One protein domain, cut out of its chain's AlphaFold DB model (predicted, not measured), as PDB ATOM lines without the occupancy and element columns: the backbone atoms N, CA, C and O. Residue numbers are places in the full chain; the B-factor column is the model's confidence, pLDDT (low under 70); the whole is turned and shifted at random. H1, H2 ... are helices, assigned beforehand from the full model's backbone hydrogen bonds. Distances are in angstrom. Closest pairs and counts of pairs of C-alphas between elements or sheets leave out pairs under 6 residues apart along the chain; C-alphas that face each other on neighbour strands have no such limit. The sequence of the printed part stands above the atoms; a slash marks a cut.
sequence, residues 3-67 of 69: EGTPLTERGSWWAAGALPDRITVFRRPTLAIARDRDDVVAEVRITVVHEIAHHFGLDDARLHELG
ATOM      1  N   GLU A   3      28.062  -0.464  30.097       73.44
ATOM      2  CA  GLU A   3      26.692  -0.031  30.360       73.44
ATOM      3  C   GLU A   3      26.585   1.443  29.950       73.44
ATOM      4  O   GLU A   3      27.201   2.304  30.580       73.44
ATOM      5  N   GLY A   4      25.820   1.761  28.906       66.00
ATOM      6  CA  GLY A   4      25.703   3.143  28.443       66.00
ATOM      7  C   GLY A   4      24.559   3.386  27.470       66.00
ATOM      8  O   GLY A   4      24.002   2.451  26.894       66.00
ATOM      9  N   THR A   5      24.207   4.662  27.313       67.38
ATOM     10  CA  THR A   5      23.166   5.115  26.376       67.38
ATOM     11  C   THR A   5      23.822   5.491  25.045       67.38
ATOM     12  O   THR A   5      24.714   6.356  25.061       67.38
ATOM     13  N   PRO A   6      23.391   4.907  23.904       71.44
ATOM     14  CA  PRO A   6      23.923   5.229  22.581       71.44
ATOM     15  C   PRO A   6      23.965   6.735  22.324       71.44
ATOM     16  O   PRO A   6      23.053   7.465  22.713       71.44
ATOM     17  N   LEU A   7      25.002   7.217  21.631       64.19
ATOM     18  CA  LEU A   7      25.187   8.656  21.399       64.19
ATOM     19  C   LEU A   7      23.981   9.308  20.698       64.19
ATOM     20  O   LEU A   7      23.621  10.436  21.018       64.19
ATOM     21  N   THR A   8      23.332   8.579  19.788       68.88
ATOM     22  CA  THR A   8      22.116   8.998  19.069       68.88
ATOM     23  C   THR A   8      20.895   9.168  19.972       68.88
ATOM     24  O   THR A   8      19.946   9.848  19.597       68.88
ATOM     25  N   GLU A   9      20.917   8.568  21.160       66.31
ATOM     26  CA  GLU A   9      19.833   8.587  22.145       66.31
ATOM     27  C   GLU A   9      20.107   9.578  23.293       66.31
ATOM     28  O   GLU A   9      19.260   9.800  24.162       66.31
ATOM     29  N   ARG A  10      21.268  10.248  23.283       73.25
ATOM     30  CA  ARG A  10      21.631  11.290  24.254       73.25
ATOM     31  C   ARG A  10      20.974  12.627  23.914       73.25
ATOM     32  O   ARG A  10      21.600  13.531  23.369       73.25
ATOM     33  N   GLY A  11      19.691  12.747  24.246       71.31
ATOM     34  CA  GLY A  11      18.917  13.987  24.132       71.31
ATOM     35  C   GLY A  11      19.031  14.919  25.349       71.31
ATOM     36  O   GLY A  11      19.841  14.720  26.255       71.31
ATOM     37  N   SER A  12      18.156  15.926  25.410       71.94
ATOM     38  CA  SER A  12      18.081  16.915  26.503       71.94
ATOM     39  C   SER A  12      17.917  16.297  27.899       71.94
ATOM     40  O   SER A  12      18.423  16.845  28.874       71.94
ATOM     41  N   TRP A  13      17.267  15.134  27.998       67.56
ATOM     42  CA  TRP A  13      17.101  14.384  29.246       67.56
ATOM     43  C   TRP A  13      18.419  13.811  29.791       67.56
ATOM     44  O   TRP A  13      18.651  13.847  30.996       67.56
ATOM     45  N   TRP A  14      19.322  13.353  28.917       70.75
ATOM     46  CA  TRP A  14      20.650  12.884  29.328       70.75
ATOM     47  C   TRP A  14      21.469  14.024  29.949       70.75
ATOM     48  O   TRP A  14      22.047  13.877  31.025       70.75
ATOM     49  N   ALA A  15      21.430  15.203  29.317       66.38
ATOM     50  CA  ALA A  15      22.102  16.412  29.795       66.38
ATOM     51  C   ALA A  15      21.518  16.979  31.106       66.38
ATOM     52  O   ALA A  15      22.180  17.772  31.771       66.38
ATOM     53  N   ALA A  16      20.301  16.573  31.490       77.88
ATOM     54  CA  ALA A  16      19.607  17.046  32.687       77.88
ATOM     55  C   ALA A  16      19.919  16.237  33.963       77.88
ATOM     56  O   ALA A  16      19.381  16.558  35.022       77.88
ATOM     57  N   GLY A  17      20.780  15.212  33.889       69.62
ATOM     58  CA  GLY A  17      21.236  14.473  35.075       69.62
ATOM     59  C   GLY A  17      21.393  12.963  34.909       69.62
ATOM     60  O   GLY A  17      21.408  12.253  35.916       69.62
ATOM     61  N   ALA A  18      21.490  12.445  33.683       74.06
ATOM     62  CA  ALA A  18      21.773  11.027  33.507       74.06
ATOM     63  C   ALA A  18      23.200  10.679  33.959       74.06
ATOM     64  O   ALA A  18      24.131  11.481  33.850       74.06
ATOM     65  N   LEU A  19      23.362   9.467  34.493       73.75
ATOM     66  CA  LEU A  19      24.668   8.955  34.901       73.75
ATOM     67  C   LEU A  19      25.536   8.706  33.664       73.75
ATOM     68  O   LEU A  19      25.002   8.224  32.674       73.75
ATOM     69  N   PRO A  20      26.850   8.981  33.710       74.38
ATOM     70  CA  PRO A  20      27.740   8.674  32.596       74.38
ATOM     71  C   PRO A  20      27.756   7.170  32.310       74.38
ATOM     72  O   PRO A  20      27.476   6.361  33.202       74.38
ATOM     73  N   ASP A  21      28.154   6.805  31.090       83.06
ATOM     74  CA  ASP A  21      28.438   5.406  30.771       83.06
ATOM     75  C   ASP A  21      29.445   4.821  31.755       83.06
ATOM     76  O   ASP A  21      30.343   5.503  32.265       83.06
ATOM     77  N   ARG A  22      29.319   3.520  31.981       86.81
ATOM     78  CA  ARG A  22      30.129   2.785  32.932       86.81
ATOM     79  C   ARG A  22      30.744   1.572  32.267       86.81
ATOM     80  O   ARG A  22      30.068   0.789  31.615       86.81
ATOM     81  N   ILE A  23      32.033   1.384  32.513       88.94
ATOM     82  CA  ILE A  23      32.704   0.114  32.255       88.94
ATOM     83  C   ILE A  23      32.914  -0.561  33.603       88.94
ATOM     84  O   ILE A  23      33.624  -0.044  34.468       88.94
ATOM     85  N   THR A  24      32.280  -1.714  33.784       92.06
ATOM     86  CA  THR A  24      32.434  -2.526  34.990       92.06
ATOM     87  C   THR A  24      33.547  -3.548  34.783       92.06
ATOM     88  O   THR A  24      33.469  -4.392  33.885       92.06
ATOM     89  N   VAL A  25      34.572  -3.478  35.638       92.88
ATOM     90  CA  VAL A  25      35.691  -4.430  35.686       92.88
ATOM     91  C   VAL A  25      35.536  -5.343  36.901       92.88
ATOM     92  O   VAL A  25      35.427  -4.883  38.042       92.88
ATOM     93  N   PHE A  26      35.536  -6.655  36.673       93.00
ATOM     94  CA  PHE A  26      35.324  -7.639  37.730       93.00
ATOM     95  C   PHE A  26      36.637  -8.033  38.403       93.00
ATOM     96  O   PHE A  26      37.393  -8.860  37.901       93.00
ATOM     97  N   ARG A  27      36.861  -7.515  39.616       94.31
ATOM     98  CA  ARG A  27      38.096  -7.744  40.382       94.31
ATOM     99  C   ARG A  27      38.494  -9.221  40.508       94.31
ATOM    100  O   ARG A  27      39.666  -9.535  40.371       94.31
ATOM    101  N   ARG A  28      37.561 -10.122  40.840       96.88
ATOM    102  CA  ARG A  28      37.888 -11.543  41.083       96.88
ATOM    103  C   ARG A  28      38.392 -12.250  39.811       96.88
ATOM    104  O   ARG A  28      39.479 -12.809  39.887       96.88
ATOM    105  N   PRO A  29      37.679 -12.193  38.671       94.69
ATOM    106  CA  PRO A  29      38.193 -12.667  37.386       94.69
ATOM    107  C   PRO A  29      39.538 -12.054  36.988       94.69
ATOM    108  O   PRO A  29      40.451 -12.797  36.652       94.69
ATOM    109  N   THR A  30      39.701 -10.730  37.098       95.69
ATOM    110  CA  THR A  30      40.966 -10.057  36.749       95.69
ATOM    111  C   THR A  30      42.138 -10.576  37.587       95.69
ATOM    112  O   THR A  30      43.209 -10.858  37.063       95.69
ATOM    113  N   LEU A  31      41.938 -10.761  38.894       97.25
ATOM    114  CA  LEU A  31      42.974 -11.305  39.777       97.25
ATOM    115  C   LEU A  31      43.241 -12.798  39.570       97.25
ATOM    116  O   LEU A  31      44.283 -13.276  39.999       97.25
ATOM    117  N   ALA A  32      42.312 -13.541  38.969       97.31
ATOM    118  CA  ALA A  32      42.501 -14.965  38.714       97.31
ATOM    119  C   ALA A  32      43.502 -15.232  37.576       97.31
ATOM    120  O   ALA A  32      44.060 -16.324  37.520       97.31
ATOM    121  N   ILE A  33      43.713 -14.251  36.691       94.50
ATOM    122  CA  ILE A  33      44.607 -14.359  35.527       94.50
ATOM    123  C   ILE A  33      45.901 -13.540  35.671       94.50
ATOM    124  O   ILE A  33      46.896 -13.865  35.033       94.50
ATOM    125  N   ALA A  34      45.912 -12.514  36.527       97.38
ATOM    126  CA  ALA A  34      47.082 -11.671  36.767       97.38
ATOM    127  C   ALA A  34      48.068 -12.306  37.764       97.38
ATOM    128  O   ALA A  34      47.658 -12.854  38.789       97.38
ATOM    129  N   ARG A  35      49.379 -12.186  37.506       96.94
ATOM    130  CA  ARG A  35      50.429 -12.757  38.374       96.94
ATOM    131  C   ARG A  35      50.900 -11.785  39.453       96.94
ATOM    132  O   ARG A  35      51.305 -12.209  40.532       96.94
ATOM    133  N   ASP A  36      50.835 -10.490  39.169       97.94
ATOM    134  CA  ASP A  36      51.243  -9.419  40.072       97.94
ATOM    135  C   ASP A  36      50.409  -8.142  39.855       97.94
ATOM    136  O   ASP A  36      49.427  -8.120  39.112       97.94
ATOM    137  N   ARG A  37      50.764  -7.067  40.564       97.19
ATOM    138  CA  ARG A  37      50.047  -5.792  40.484       97.19
ATOM    139  C   ARG A  37      50.123  -5.163  39.092       97.19
ATOM    140  O   ARG A  37      49.152  -4.527  38.686       97.19
ATOM    141  N   ASP A  38      51.251  -5.288  38.409       98.12
ATOM    142  CA  ASP A  38      51.449  -4.639  37.116       98.12
ATOM    143  C   ASP A  38      50.663  -5.383  36.032       98.12
ATOM    144  O   ASP A  38      49.996  -4.735  35.222       98.12
ATOM    145  N   ASP A  39      50.591  -6.715  36.119       97.69
ATOM    146  CA  ASP A  39      49.661  -7.524  35.327       97.69
ATOM    147  C   ASP A  39      48.204  -7.084  35.558       97.69
ATOM    148  O   ASP A  39      47.466  -6.884  34.600       97.69
ATOM    149  N   VAL A  40      47.771  -6.845  36.805       97.88
ATOM    150  CA  VAL A  40      46.399  -6.353  37.067       97.88
ATOM    151  C   VAL A  40      46.134  -5.030  36.353       97.88
ATOM    152  O   VAL A  40      45.055  -4.836  35.794       97.88
ATOM    153  N   VAL A  41      47.093  -4.102  36.377       97.50
ATOM    154  CA  VAL A  41      46.953  -2.811  35.690       97.50
ATOM    155  C   VAL A  41      46.851  -3.013  34.176       97.50
ATOM    156  O   VAL A  41      46.025  -2.353  33.539       97.50
ATOM    157  N   ALA A  42      47.642  -3.927  33.609       96.12
ATOM    158  CA  ALA A  42      47.581  -4.275  32.195       96.12
ATOM    159  C   ALA A  42      46.215  -4.874  31.818       96.12
ATOM    160  O   ALA A  42      45.565  -4.359  30.911       96.12
ATOM    161  N   GLU A  43      45.719  -5.856  32.571       96.31
ATOM    162  CA  GLU A  43      44.427  -6.510  32.318       96.31
ATOM    163  C   GLU A  43      43.238  -5.543  32.411       96.31
ATOM    164  O   GLU A  43      42.326  -5.552  31.576       96.31
ATOM    165  N   VAL A  44      43.250  -4.647  33.405       96.12
ATOM    166  CA  VAL A  44      42.238  -3.585  33.530       96.12
ATOM    167  C   VAL A  44      42.274  -2.678  32.302       96.12
ATOM    168  O   VAL A  44      41.225  -2.334  31.756       96.12
ATOM    169  N   ARG A  45      43.473  -2.290  31.855       95.88
ATOM    170  CA  ARG A  45      43.647  -1.414  30.696       95.88
ATOM    171  C   ARG A  45      43.148  -2.070  29.414       95.88
ATOM    172  O   ARG A  45      42.411  -1.428  28.674       95.88
ATOM    173  N   ILE A  46      43.518  -3.329  29.191       94.12
ATOM    174  CA  ILE A  46      43.055  -4.154  28.073       94.12
ATOM    175  C   ILE A  46      41.526  -4.182  28.070       94.12
ATOM    176  O   ILE A  46      40.920  -3.755  27.091       94.12
ATOM    177  N   THR A  47      40.900  -4.565  29.186       94.38
ATOM    178  CA  THR A  47      39.433  -4.639  29.304       94.38
ATOM    179  C   THR A  47      38.763  -3.308  28.952       94.38
ATOM    180  O   THR A  47      37.806  -3.274  28.187       94.38
ATOM    181  N   VAL A  48      39.265  -2.191  29.488       94.25
ATOM    182  CA  VAL A  48      38.685  -0.865  29.230       94.25
ATOM    183  C   VAL A  48      38.824  -0.463  27.761       94.25
ATOM    184  O   VAL A  48      37.868   0.051  27.187       94.25
ATOM    185  N   VAL A  49      39.984  -0.698  27.143       93.19
ATOM    186  CA  VAL A  49      40.198  -0.352  25.730       93.19
ATOM    187  C   VAL A  49      39.300  -1.181  24.816       93.19
ATOM    188  O   VAL A  49      38.690  -0.602  23.920       93.19
ATOM    189  N   HIS A  50      39.155  -2.482  25.073       92.12
ATOM    190  CA  HIS A  50      38.259  -3.352  24.305       92.12
ATOM    191  C   HIS A  50      36.815  -2.855  24.346       92.12
ATOM    192  O   HIS A  50      36.196  -2.654  23.308       92.12
ATOM    193  N   GLU A  51      36.295  -2.574  25.541       92.38
ATOM    194  CA  GLU A  51      34.905  -2.146  25.715       92.38
ATOM    195  C   GLU A  51      34.639  -0.772  25.071       92.38
ATOM    196  O   GLU A  51      33.583  -0.561  24.478       92.38
ATOM    197  N   ILE A  52      35.607   0.155  25.123       90.19
ATOM    198  CA  ILE A  52      35.519   1.445  24.414       90.19
ATOM    199  C   ILE A  52      35.553   1.235  22.898       90.19
ATOM    200  O   ILE A  52      34.770   1.842  22.169       90.19
ATOM    201  N   ALA A  53      36.463   0.402  22.405       88.94
ATOM    202  CA  ALA A  53      36.625   0.156  20.980       88.94
ATOM    203  C   ALA A  53      35.377  -0.505  20.381       88.94
ATOM    204  O   ALA A  53      34.860  -0.023  19.371       88.94
ATOM    205  N   HIS A  54      34.838  -1.525  21.052       88.31
ATOM    206  CA  HIS A  54      33.579  -2.166  20.677       88.31
ATOM    207  C   HIS A  54      32.407  -1.179  20.716       88.31
ATOM    208  O   HIS A  54      31.591  -1.178  19.798       88.31
ATOM    209  N   HIS A  55      32.351  -0.278  21.707       86.19
ATOM    210  CA  HIS A  55      31.342   0.789  21.742       86.19
ATOM    211  C   HIS A  55      31.388   1.697  20.497       86.19
ATOM    212  O   HIS A  55      30.345   2.137  20.014       86.19
ATOM    213  N   PHE A  56      32.578   1.943  19.941       88.31
ATOM    214  CA  PHE A  56      32.768   2.705  18.700       88.31
ATOM    215  C   PHE A  56      32.722   1.853  17.418       88.31
ATOM    216  O   PHE A  56      32.951   2.385  16.330       88.31
ATOM    217  N   GLY A  57      32.406   0.559  17.516       88.25
ATOM    218  CA  GLY A  57      32.257  -0.336  16.365       88.25
ATOM    219  C   GLY A  57      33.569  -0.860  15.775       88.25
ATOM    220  O   GLY A  57      33.582  -1.294  14.626       88.25
ATOM    221  N   LEU A  58      34.671  -0.808  16.528       92.88
ATOM    222  CA  LEU A  58      35.916  -1.487  16.163       92.88
ATOM    223  C   LEU A  58      35.819  -2.963  16.553       92.88
ATOM    224  O   LEU A  58      35.309  -3.275  17.625       92.88
ATOM    225  N   ASP A  59      36.315  -3.855  15.702       91.25
ATOM    226  CA  ASP A  59      36.372  -5.291  15.974       91.25
ATOM    227  C   ASP A  59      37.731  -5.721  16.561       91.25
ATOM    228  O   ASP A  59      38.690  -4.944  16.635       91.25
ATOM    229  N   ASP A  60      37.814  -6.981  16.990       90.56
ATOM    230  CA  ASP A  60      39.023  -7.546  17.604       90.56
ATOM    231  C   ASP A  60      40.209  -7.581  16.631       90.56
ATOM    232  O   ASP A  60      41.355  -7.384  17.034       90.56
ATOM    233  N   ALA A  61      39.943  -7.777  15.334       91.38
ATOM    234  CA  ALA A  61      40.978  -7.741  14.305       91.38
ATOM    235  C   ALA A  61      41.653  -6.365  14.275       91.38
ATOM    236  O   ALA A  61      42.882  -6.263  14.325       91.38
ATOM    237  N   ARG A  62      40.849  -5.296  14.289       88.00
ATOM    238  CA  ARG A  62      41.354  -3.928  14.320       88.00
ATOM    239  C   ARG A  62      42.074  -3.591  15.626       88.00
ATOM    240  O   ARG A  62      43.040  -2.830  15.606       88.00
ATOM    241  N   LEU A  63      41.643  -4.147  16.753       90.12
ATOM    242  CA  LEU A  63      42.342  -4.002  18.034       90.12
ATOM    243  C   LEU A  63      43.717  -4.677  18.022       90.12
ATOM    244  O   LEU A  63      44.694  -4.068  18.459       90.12
ATOM    245  N   HIS A  64      43.820  -5.882  17.460       89.50
ATOM    246  CA  HIS A  64      45.088  -6.597  17.339       89.50
ATOM    247  C   HIS A  64      46.103  -5.824  16.483       89.50
ATOM    248  O   HIS A  64      47.256  -5.666  16.880       89.50
ATOM    249  N   GLU A  65      45.662  -5.239  15.362       89.94
ATOM    250  CA  GLU A  65      46.491  -4.345  14.534       89.94
ATOM    251  C   GLU A  65      47.026  -3.126  15.304       89.94
ATOM    252  O   GLU A  65      48.106  -2.616  15.001       89.94
ATOM    253  N   LEU A  66      46.275  -2.648  16.299       88.06
ATOM    254  CA  LEU A  66      46.631  -1.505  17.141       88.06
ATOM    255  C   LEU A  66      47.447  -1.902  18.387       88.06
ATOM    256  O   LEU A  66      47.768  -1.030  19.195       88.06
ATOM    257  N   GLY A  67      47.793  -3.186  18.541       87.88
ATOM    258  CA  GLY A  67      48.559  -3.708  19.676       87.88
ATOM    259  C   GLY A  67      47.727  -3.960  20.937       87.88
ATOM    260  O   GLY A  67      48.279  -3.957  22.035       87.88
TER     261      GLY A  67
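What this domain is: This is residues 3 to 67 of the 69 residues of the protein "Zinicin-like metallopeptidase" of Kineococcus rhizosphaerae (UniProt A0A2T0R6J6). One long helix, H3, makes the middle of the helical part, with the short helix H2 crossing it near its beginning and the short helix H4 folding back after its end. The first stretch, residues 3 to 20, makes a wide loop with the small helix H1 on it, well away from the other helices. The printed part has 65 residues with four named helices, in the order H1, H2, H3, H4, and no named strand; its class is all helix. The whole is loose, with a radius of gyration of the C-alphas of 15.0 A, and its outline is flat, with spans of 45 by 27 by 14 A.

Where its parts are: The printed part begins at Glu 3, whose C-alpha is at (26.692, -0.031, 30.360). H1 is residues 12 to 15, 5.2 A from first to last C-alpha, and begins with C-alpha 12 at (18.081, 16.915, 26.503). H2 is residues 27 to 33 and is 10.5 A long. H3, the longest helix, is residues 37 to 55; it runs 27.3 A from C-alpha 37 at (50.047, -5.792, 40.484) to C-alpha 55 at (31.342, 0.789, 21.742). H4 is residues 60 to 65, 8.7 A long, and ends with C-alpha 65 at (46.491, -4.345, 14.534).

How they stand to each other: H1 touches no helix; it is apart from H2, H3 and H4. H2 touches H3, which meets it with residues 40 to 44 alone; the closest C-alphas are those of Thr 30 and Val 40, 6.6 A apart. The lines of H2 and H3 are about perpendicular at 70.4 degrees, only just past steep. H3 and H4 only just touch, with 3 pairs of C-alphas within 8 A, and H3 does so with residues 50 to 53 alone. The closest C-alphas there are those of His 50 and Leu 63, 7.5 A apart. H3 and H4 stand at a steep tilt of 64 degrees and run opposite ways. H2 and H4 are apart. In H3 and H4 every O i to N i+4 pair is within hydrogen-bond range, in H2 2 of 3 are, and H1 is too short for such a pair.

The domain as a whole: The two C-alphas farthest apart are those of Ser 12 and Arg 35, at 45.5 A. The printed part has no cut. The link from H1 to H2, 11 residues, is long; the links from H2 to H3 and from H3 to H4 are tight. The mean pLDDT of the printed part is 86.6, and residues 4 to 5, 7 to 9, 13, 15 and 17 are under 70.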